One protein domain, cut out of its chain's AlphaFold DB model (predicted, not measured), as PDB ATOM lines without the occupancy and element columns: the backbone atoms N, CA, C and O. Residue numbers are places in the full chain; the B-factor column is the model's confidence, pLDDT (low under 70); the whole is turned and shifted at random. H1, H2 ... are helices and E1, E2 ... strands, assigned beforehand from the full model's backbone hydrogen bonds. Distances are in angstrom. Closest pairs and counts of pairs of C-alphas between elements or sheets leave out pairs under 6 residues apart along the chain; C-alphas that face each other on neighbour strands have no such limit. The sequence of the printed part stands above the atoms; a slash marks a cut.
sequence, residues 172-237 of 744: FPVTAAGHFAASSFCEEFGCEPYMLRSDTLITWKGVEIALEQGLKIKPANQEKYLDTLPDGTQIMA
ATOM      1  N   PHE A 172     136.027 155.432 117.994       72.44
ATOM      2  CA  PHE A 172     135.331 154.175 118.272       72.44
ATOM      3  C   PHE A 172     136.192 153.257 119.132       72.44
ATOM      4  O   PHE A 172     137.363 153.052 118.806       72.44
ATOM      5  N   PRO A 173     135.620 152.609 120.156       75.25
ATOM      6  CA  PRO A 173     136.351 151.667 120.981       75.25
ATOM      7  C   PRO A 173     136.457 150.314 120.260       75.25
ATOM      8  O   PRO A 173     135.861 149.333 120.690       75.25
ATOM      9  N   VAL A 174     137.158 150.237 119.128       75.81
ATOM     10  CA  VAL A 174     137.303 149.003 118.341       75.81
ATOM     11  C   VAL A 174     138.636 148.312 118.630       75.81
ATOM     12  O   VAL A 174     139.649 148.927 118.944       75.81
ATOM     13  N   THR A 175     138.634 146.986 118.579       77.50
ATOM     14  CA  THR A 175     139.825 146.160 118.807       77.50
ATOM     15  C   THR A 175     140.496 145.791 117.485       77.50
ATOM     16  O   THR A 175     139.851 145.737 116.445       77.50
ATOM     17  N   ALA A 176     141.761 145.360 117.536       74.38
ATOM     18  CA  ALA A 176     142.478 144.741 116.407       74.38
ATOM     19  C   ALA A 176     141.775 143.500 115.799       74.38
ATOM     20  O   ALA A 176     142.164 142.987 114.753       74.38
ATOM     21  N   ALA A 177     140.752 142.965 116.470       69.94
ATOM     22  CA  ALA A 177     139.900 141.907 115.942       69.94
ATOM     23  C   ALA A 177     138.673 142.443 115.177       69.94
ATOM     24  O   ALA A 177     137.798 141.653 114.855       69.94
ATOM     25  N   GLY A 178     138.554 143.753 114.944       69.31
ATOM     26  CA  GLY A 178     137.364 144.367 114.343       69.31
ATOM     27  C   GLY A 178     136.113 144.297 115.230       69.31
ATOM     28  O   GLY A 178     135.006 144.506 114.757       69.31
ATOM     29  N   HIS A 179     136.260 143.967 116.519       72.81
ATOM     30  CA  HIS A 179     135.147 143.948 117.471       72.81
ATOM     31  C   HIS A 179     135.148 145.214 118.323       72.81
ATOM     32  O   HIS A 179     136.206 145.597 118.826       72.81
ATOM     33  N   PHE A 180     133.971 145.783 118.568       69.25
ATOM     34  CA  PHE A 180     133.770 146.891 119.503       69.25
ATOM     35  C   PHE A 180     133.937 146.433 120.964       69.25
ATOM     36  O   PHE A 180     133.586 145.300 121.327       69.25
ATOM     37  N   ALA A 181     134.503 147.295 121.809       64.25
ATOM     38  CA  ALA A 181     134.636 147.082 123.239       64.25
ATOM     39  C   ALA A 181     133.233 146.990 123.842       64.25
ATOM     40  O   ALA A 181     132.382 147.854 123.659       64.25
ATOM     41  N   ALA A 182     132.989 145.863 124.502       56.31
ATOM     42  CA  ALA A 182     131.651 145.335 124.699       56.31
ATOM     43  C   ALA A 182     130.757 146.147 125.642       56.31
ATOM     44  O   ALA A 182     129.553 146.099 125.468       56.31
ATOM     45  N   SER A 183     131.286 146.832 126.652       57.47
ATOM     46  CA  SER A 183     130.438 147.373 127.722       57.47
ATOM     47  C   SER A 183     129.690 148.643 127.311       57.47
ATOM     48  O   SER A 183     128.466 148.636 127.301       57.47
ATOM     49  N   SER A 184     130.388 149.699 126.887       55.94
ATOM     50  CA  SER A 184     129.750 150.989 126.568       55.94
ATOM     51  C   SER A 184     128.924 150.956 125.281       55.94
ATOM     52  O   SER A 184     127.817 151.482 125.230       55.94
ATOM     53  N   PHE A 185     129.433 150.285 124.248       62.53
ATOM     54  CA  PHE A 185     128.772 150.209 122.945       62.53
ATOM     55  C   PHE A 185     127.440 149.447 123.009       62.53
ATOM     56  O   PHE A 185     126.475 149.807 122.346       62.53
ATOM     57  N   CYS A 186     127.372 148.383 123.811       64.31
ATOM     58  CA  CYS A 186     126.196 147.516 123.877       64.31
ATOM     59  C   CYS A 186     125.053 148.129 124.692       64.31
ATOM     60  O   CYS A 186     123.893 147.946 124.320       64.31
ATOM     61  N   GLU A 187     125.390 148.890 125.738       64.19
ATOM     62  CA  GLU A 187     124.445 149.651 126.561       64.19
ATOM     63  C   GLU A 187     123.705 150.722 125.748       64.19
ATOM     64  O   GLU A 187     122.480 150.792 125.794       64.19
ATOM     65  N   GLU A 188     124.415 151.483 124.911       62.75
ATOM     66  CA  GLU A 188     123.787 152.470 124.020       62.75
ATOM     67  C   GLU A 188     122.996 151.808 122.874       62.75
ATOM     68  O   GLU A 188     122.007 152.354 122.380       62.75
ATOM     69  N   PHE A 189     123.403 150.604 122.457       65.31
ATOM     70  CA  PHE A 189     122.773 149.885 121.354       65.31
ATOM     71  C   PHE A 189     121.548 149.059 121.746       65.31
ATOM     72  O   PHE A 189     120.785 148.647 120.867       65.31
ATOM     73  N   GLY A 190     121.331 148.799 123.033       68.50
ATOM     74  CA  GLY A 190     120.196 147.999 123.484       68.50
ATOM     75  C   GLY A 190     120.315 146.508 123.138       68.50
ATOM     76  O   GLY A 190     119.313 145.880 122.790       68.50
ATOM     77  N   CYS A 191     121.528 145.938 123.127       70.44
ATOM     78  CA  CYS A 191     121.742 144.517 122.819       70.44
ATOM     79  C   CYS A 191     122.924 143.916 123.594       70.44
ATOM     80  O   CYS A 191     123.761 144.636 124.117       70.44
ATOM     81  N   GLU A 192     123.024 142.587 123.654       71.12
ATOM     82  CA  GLU A 192     124.139 141.915 124.333       71.12
ATOM     83  C   GLU A 192     125.392 141.834 123.435       71.12
ATOM     84  O   GLU A 192     125.275 141.533 122.241       71.12
ATOM     85  N   PRO A 193     126.615 141.945 123.992       69.00
ATOM     86  CA  PRO A 193     127.850 141.995 123.201       69.00
ATOM     87  C   PRO A 193     128.097 140.814 122.266       69.00
ATOM     88  O   PRO A 193     128.739 140.953 121.222       69.00
ATOM     89  N   TYR A 194     127.626 139.623 122.636       70.19
ATOM     90  CA  TYR A 194     127.808 138.440 121.799       70.19
ATOM     91  C   TYR A 194     126.975 138.504 120.510       70.19
ATOM     92  O   TYR A 194     127.372 137.882 119.526       70.19
ATOM     93  N   MET A 195     125.854 139.243 120.499       70.81
ATOM     94  CA  MET A 195     124.976 139.355 119.331       70.81
ATOM     95  C   MET A 195     125.690 140.102 118.202       70.81
ATOM     96  O   MET A 195     125.736 139.611 117.076       70.81
ATOM     97  N   LEU A 196     126.360 141.212 118.530       72.69
ATOM     98  CA  LEU A 196     127.140 142.012 117.580       72.69
ATOM     99  C   LEU A 196     128.332 141.238 117.008       72.69
ATOM    100  O   LEU A 196     128.559 141.246 115.804       72.69
ATOM    101  N   ARG A 197     129.067 140.506 117.856       71.94
ATOM    102  CA  ARG A 197     130.243 139.714 117.436       71.94
ATOM    103  C   ARG A 197     129.902 138.558 116.498       71.94
ATOM    104  O   ARG A 197     130.786 138.022 115.838       71.94
ATOM    105  N   SER A 198     128.649 138.112 116.505       71.56
ATOM    106  CA  SER A 198     128.184 137.034 115.631       71.56
ATOM    107  C   SER A 198     127.686 137.525 114.271       71.56
ATOM    108  O   SER A 198     127.493 136.703 113.375       71.56
ATOM    109  N   ASP A 199     127.500 138.838 114.104       82.25
ATOM    110  CA  ASP A 199     127.023 139.438 112.864       82.25
ATOM    111  C   ASP A 199     128.196 139.780 111.934       82.25
ATOM    112  O   ASP A 199     129.097 140.562 112.260       82.25
ATOM    113  N   THR A 200     128.194 139.156 110.755       83.00
ATOM    114  CA  THR A 200     129.282 139.272 109.778       83.00
ATOM    115  C   THR A 200     129.422 140.692 109.230       83.00
ATOM    116  O   THR A 200     130.555 141.124 109.030       83.00
ATOM    117  N   LEU A 201     128.312 141.404 109.002       85.88
ATOM    118  CA  LEU A 201     128.317 142.748 108.422       85.88
ATOM    119  C   LEU A 201     128.774 143.785 109.452       85.88
ATOM    120  O   LEU A 201     129.595 144.641 109.140       85.88
ATOM    121  N   ILE A 202     128.315 143.670 110.700       84.00
ATOM    122  CA  ILE A 202     128.789 144.534 111.795       84.00
ATOM    123  C   ILE A 202     130.287 144.320 112.044       84.00
ATOM    124  O   ILE A 202     131.023 145.281 112.247       84.00
ATOM    125  N   THR A 203     130.759 143.071 111.981       84.25
ATOM    126  CA  THR A 203     132.192 142.765 112.108       84.25
ATOM    127  C   THR A 203     132.997 143.345 110.943       84.25
ATOM    128  O   THR A 203     134.073 143.887 111.174       84.25
ATOM    129  N   TRP A 204     132.477 143.283 109.711       87.88
ATOM    130  CA  TRP A 204     133.100 143.908 108.537       87.88
ATOM    131  C   TRP A 204     133.258 145.427 108.729       87.88
ATOM    132  O   TRP A 204     134.370 145.935 108.615       87.88
ATOM    133  N   LYS A 205     132.198 146.126 109.167       86.06
ATOM    134  CA  LYS A 205     132.257 147.568 109.492       86.06
ATOM    135  C   LYS A 205     133.233 147.866 110.633       86.06
ATOM    136  O   LYS A 205     133.917 148.883 110.640       86.06
ATOM    137  N   GLY A 206     133.328 146.971 111.614       84.81
ATOM    138  CA  GLY A 206     134.312 147.086 112.688       84.81
ATOM    139  C   GLY A 206     135.758 146.935 112.207       84.81
ATOM    140  O   GLY A 206     136.640 147.620 112.721       84.81
ATOM    141  N   VAL A 207     136.026 146.081 111.215       86.19
ATOM    142  CA  VAL A 207     137.354 145.978 110.584       86.19
ATOM    143  C   VAL A 207     137.688 147.251 109.805       86.19
ATOM    144  O   VAL A 207     138.802 147.750 109.950       86.19
ATOM    145  N   GLU A 208     136.730 147.804 109.061       87.31
ATOM    146  CA  GLU A 208     136.879 149.080 108.345       87.31
ATOM    147  C   GLU A 208     137.292 150.212 109.302       87.31
ATOM    148  O   GLU A 208     138.348 150.818 109.133       87.31
ATOM    149  N   ILE A 209     136.536 150.415 110.385       85.25
ATOM    150  CA  ILE A 209     136.838 151.439 111.398       85.25
ATOM    151  C   ILE A 209     138.188 151.175 112.087       85.25
ATOM    152  O   ILE A 209     138.929 152.106 112.398       85.25
ATOM    153  N   ALA A 210     138.543 149.910 112.333       85.56
ATOM    154  CA  ALA A 210     139.834 149.570 112.930       85.56
ATOM    155  C   ALA A 210     141.012 149.940 112.012       85.56
ATOM    156  O   ALA A 210     142.044 150.397 112.508       85.56
ATOM    157  N   LEU A 211     140.858 149.788 110.692       84.44
ATOM    158  CA  LEU A 211     141.848 150.242 109.716       84.44
ATOM    159  C   LEU A 211     141.930 151.768 109.643       84.44
ATOM    160  O   LEU A 211     143.040 152.295 109.634       84.44
ATOM    161  N   GLU A 212     140.792 152.474 109.663       84.25
ATOM    162  CA  GLU A 212     140.751 153.948 109.736       84.25
ATOM    163  C   GLU A 212     141.537 154.479 110.949       84.25
ATOM    164  O   GLU A 212     142.198 155.512 110.869       84.25
ATOM    165  N   GLN A 213     141.517 153.745 112.067       84.19
ATOM    166  CA  GLN A 213     142.253 154.069 113.293       84.19
ATOM    167  C   GLN A 213     143.710 153.569 113.315       84.19
ATOM    168  O   GLN A 213     144.391 153.701 114.334       84.19
ATOM    169  N   GLY A 214     144.207 152.972 112.227       82.00
ATOM    170  CA  GLY A 214     145.583 152.472 112.127       82.00
ATOM    171  C   GLY A 214     145.869 151.204 112.943       82.00
ATOM    172  O   GLY A 214     147.029 150.911 113.246       82.00
ATOM    173  N   LEU A 215     144.844 150.433 113.322       83.12
ATOM    174  CA  LEU A 215     145.023 149.188 114.070       83.12
ATOM    175  C   LEU A 215     145.452 148.036 113.153       83.12
ATOM    176  O   LEU A 215     144.902 147.809 112.077       83.12
ATOM    177  N   LYS A 216     146.396 147.219 113.633       82.00
ATOM    178  CA  LYS A 216     146.824 146.003 112.930       82.00
ATOM    179  C   LYS A 216     145.796 144.880 113.101       82.00
ATOM    180  O   LYS A 216     145.673 144.317 114.188       82.00
ATOM    181  N   ILE A 217     145.102 144.527 112.021       83.25
ATOM    182  CA  ILE A 217     144.049 143.503 112.024       83.25
ATOM    183  C   ILE A 217     144.620 142.096 112.256       83.25
ATOM    184  O   ILE A 217     145.708 141.750 111.793       83.25
ATOM    185  N   LYS A 218     143.881 141.254 112.986       77.38
ATOM    186  CA  LYS A 218     144.252 139.843 113.199       77.38
ATOM    187  C   LYS A 218     144.247 139.040 111.884       77.38
ATOM    188  O   LYS A 218     143.272 139.160 111.145       77.38
ATOM    189  N   PRO A 219     145.206 138.112 111.664       73.75
ATOM    190  CA  PRO A 219     145.325 137.344 110.415       73.75
ATOM    191  C   PRO A 219     144.029 136.670 109.942       73.75
ATOM    192  O   PRO A 219     143.643 136.811 108.791       73.75
ATOM    193  N   ALA A 220     143.288 136.033 110.855       72.12
ATOM    194  CA  ALA A 220     142.032 135.350 110.526       72.12
ATOM    195  C   ALA A 220     140.935 136.278 109.962       72.12
ATOM    196  O   ALA A 220     140.048 135.817 109.250       72.12
ATOM    197  N   ASN A 221     140.969 137.568 110.304       78.94
ATOM    198  CA  ASN A 221     140.035 138.559 109.771       78.94
ATOM    199  C   ASN A 221     140.594 139.253 108.527       78.94
ATOM    200  O   ASN A 221     139.802 139.690 107.701       78.94
ATOM    201  N   GLN A 222     141.921 139.318 108.372       78.75
ATOM    202  CA  GLN A 222     142.550 139.793 107.139       78.75
ATOM    203  C   GLN A 222     142.162 138.891 105.965       78.75
ATOM    204  O   GLN A 222     141.628 139.390 104.990       78.75
ATOM    205  N   GLU A 223     142.295 137.567 106.112       77.81
ATOM    206  CA  GLU A 223     141.895 136.591 105.078       77.81
ATOM    207  C   GLU A 223     140.410 136.666 104.696       77.81
ATOM    208  O   GLU A 223     140.021 136.227 103.620       77.81
ATOM    209  N   LYS A 224     139.563 137.157 105.606       81.06
ATOM    210  CA  LYS A 224     138.109 137.136 105.440       81.06
ATOM    211  C   LYS A 224     137.538 138.451 104.913       81.06
ATOM    212  O   LYS A 224     136.484 138.429 104.286       81.06
ATOM    213  N   TYR A 225     138.159 139.575 105.253       85.19
ATOM    214  CA  TYR A 225     137.580 140.904 105.054       85.19
ATOM    215  C   TYR A 225     138.502 141.871 104.314       85.19
ATOM    216  O   TYR A 225     138.075 142.993 104.053       85.19
ATOM    217  N   LEU A 226     139.732 141.462 103.990       84.88
ATOM    218  CA  LEU A 226     140.666 142.254 103.199       84.88
ATOM    219  C   LEU A 226     141.040 141.509 101.921       84.88
ATOM    220  O   LEU A 226     141.411 140.338 101.969       84.88
ATOM    221  N   ASP A 227     141.027 142.231 100.809       84.44
ATOM    222  CA  ASP A 227     141.584 141.767  99.549       84.44
ATOM    223  C   ASP A 227     143.034 142.236  99.434       84.44
ATOM    224  O   ASP A 227     143.378 143.363  99.798       84.44
ATOM    225  N   THR A 228     143.907 141.355  98.948       83.81
ATOM    226  CA  THR A 228     145.308 141.695  98.679       83.81
ATOM    227  C   THR A 228     145.479 141.914  97.185       83.81
ATOM    228  O   THR A 228     145.304 140.991  96.391       83.81
ATOM    229  N   LEU A 229     145.813 143.145  96.809       80.69
ATOM    230  CA  LEU A 229     146.104 143.520  95.434       80.69
ATOM    231  C   LEU A 229     147.442 142.908  94.963       80.69
ATOM    232  O   LEU A 229     148.269 142.514  95.790       80.69
ATOM    233  N   PRO A 230     147.691 142.819  93.640       81.19
ATOM    234  CA  PRO A 230     148.913 142.217  93.092       81.19
ATOM    235  C   PRO A 230     150.224 142.874  93.550       81.19
ATOM    236  O   PRO A 230     151.273 142.237  93.527       81.19
ATOM    237  N   ASP A 231     150.170 144.140  93.963       79.56
ATOM    238  CA  ASP A 231     151.285 144.910  94.519       79.56
ATOM    239  C   ASP A 231     151.505 144.661  96.028       79.56
ATOM    240  O   ASP A 231     152.424 145.223  96.623       79.56
ATOM    241  N   GLY A 232     150.686 143.806  96.651       76.88
ATOM    242  CA  GLY A 232     150.713 143.495  98.079       76.88
ATOM    243  C   GLY A 232     149.901 144.456  98.953       76.88
ATOM    244  O   GLY A 232     149.865 144.270 100.173       76.88
ATOM    245  N   THR A 233     149.237 145.457  98.367       81.00
ATOM    246  CA  THR A 233     148.395 146.408  99.101       81.00
ATOM    247  C   THR A 233     147.121 145.720  99.594       81.00
ATOM    248  O   THR A 233     146.423 145.063  98.823       81.00
ATOM    249  N   GLN A 234     146.797 145.868 100.882       80.88
ATOM    250  CA  GLN A 234     145.545 145.358 101.453       80.88
ATOM    251  C   GLN A 234     144.452 146.424 101.383       80.88
ATOM    252  O   GLN A 234     144.635 147.530 101.892       80.88
ATOM    253  N   ILE A 235     143.313 146.073 100.794       84.19
ATOM    254  CA  ILE A 235     142.109 146.910 100.732       84.19
ATOM    255  C   ILE A 235     140.937 146.194 101.403       84.19
ATOM    256  O   ILE A 235     140.957 144.975 101.558       84.19
ATOM    257  N   MET A 236     139.915 146.941 101.816       88.56
ATOM    258  CA  MET A 236     138.676 146.338 102.315       88.56
ATOM    259  C   MET A 236     137.997 145.542 101.200       88.56
ATOM    260  O   MET A 236     137.767 146.080 100.118       88.56
ATOM    261  N   ALA A 237     137.662 144.284 101.485       86.50
ATOM    262  CA  ALA A 237     136.820 143.480 100.610       86.50
ATOM    263  C   ALA A 237     135.397 144.052 100.572       86.50
ATOM    264  O   ALA A 237     134.980 144.753 101.502       86.50
TER     265      ALA A 237
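This is residues 172 to 237 of the 744 residues of an uncharacterized protein of Desulfuromonas sp (UniProt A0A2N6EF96). The model is a rod of small parts set in a row: the longest helix, H3, slants across the middle, the short helices H1 and H2 make one end, and H4 with the small strand hairpin E1 and E2 makes the other. Contacts between the parts are few. The printed part has 66 residues, with elements in the order H1, H2, H3, H4, E1, E2; the two strands are antiparallel and the class is mostly helix. It is only just compact, close to loose, with a radius of gyration of the C-alphas of 12.5 A and spans of 42 by 20 by 14 A.

After residues 172 to 181, which hold no named element, H1 spans residues 182 to 189, 10.5 A long, from C-alpha 182 at (131.651, 145.335, 124.699). H2 is residues 193 to 197, 6.6 A. H3, residues 200 to 212, is 18.6 A long. H4, residues 219 to 225, is 10.1 A long. E1 is residues 226 to 228, 6.5 A, and E2 residues 234 to 236, 7.0 A, ending at C-alpha 236 at (138.676, 146.338, 102.315).

H1 and H2 only just touch, with 3 pairs of C-alphas within 8 A, closest Ala 182 and Pro 193 at 5.3 A. H2 and H3 only just touch, with 3 such pairs, and only at the corner; Arg 197 and Thr 203 have the closest C-alphas, 6.4 A, and H3 uses residues 202 to 203 alone. H3, with residues 204 to 207 alone, only just touches H4, with 3 such pairs, closest C-alphas Trp 204 and Tyr 225 at 6.4 A; they run opposite ways at a steep tilt of 69.9 degrees, only just short of about perpendicular. In the hairpin E1 and E2, N 227 and O 235 are 2.8 A apart, within hydrogen-bond range. Every O i to N i+4 pair is within range in H2 and H3, against 3 of 4 in H1 and 2 of 3 in H4. H1 and H3 are apart.

The two C-alphas farthest apart, Gly 190 and Asp 231, are 42.6 A from each other. The printed part has no cut and no long link. The mean pLDDT of the printed part is 76.8; residues 177 to 178, 180 to 190 and 193 are under 70.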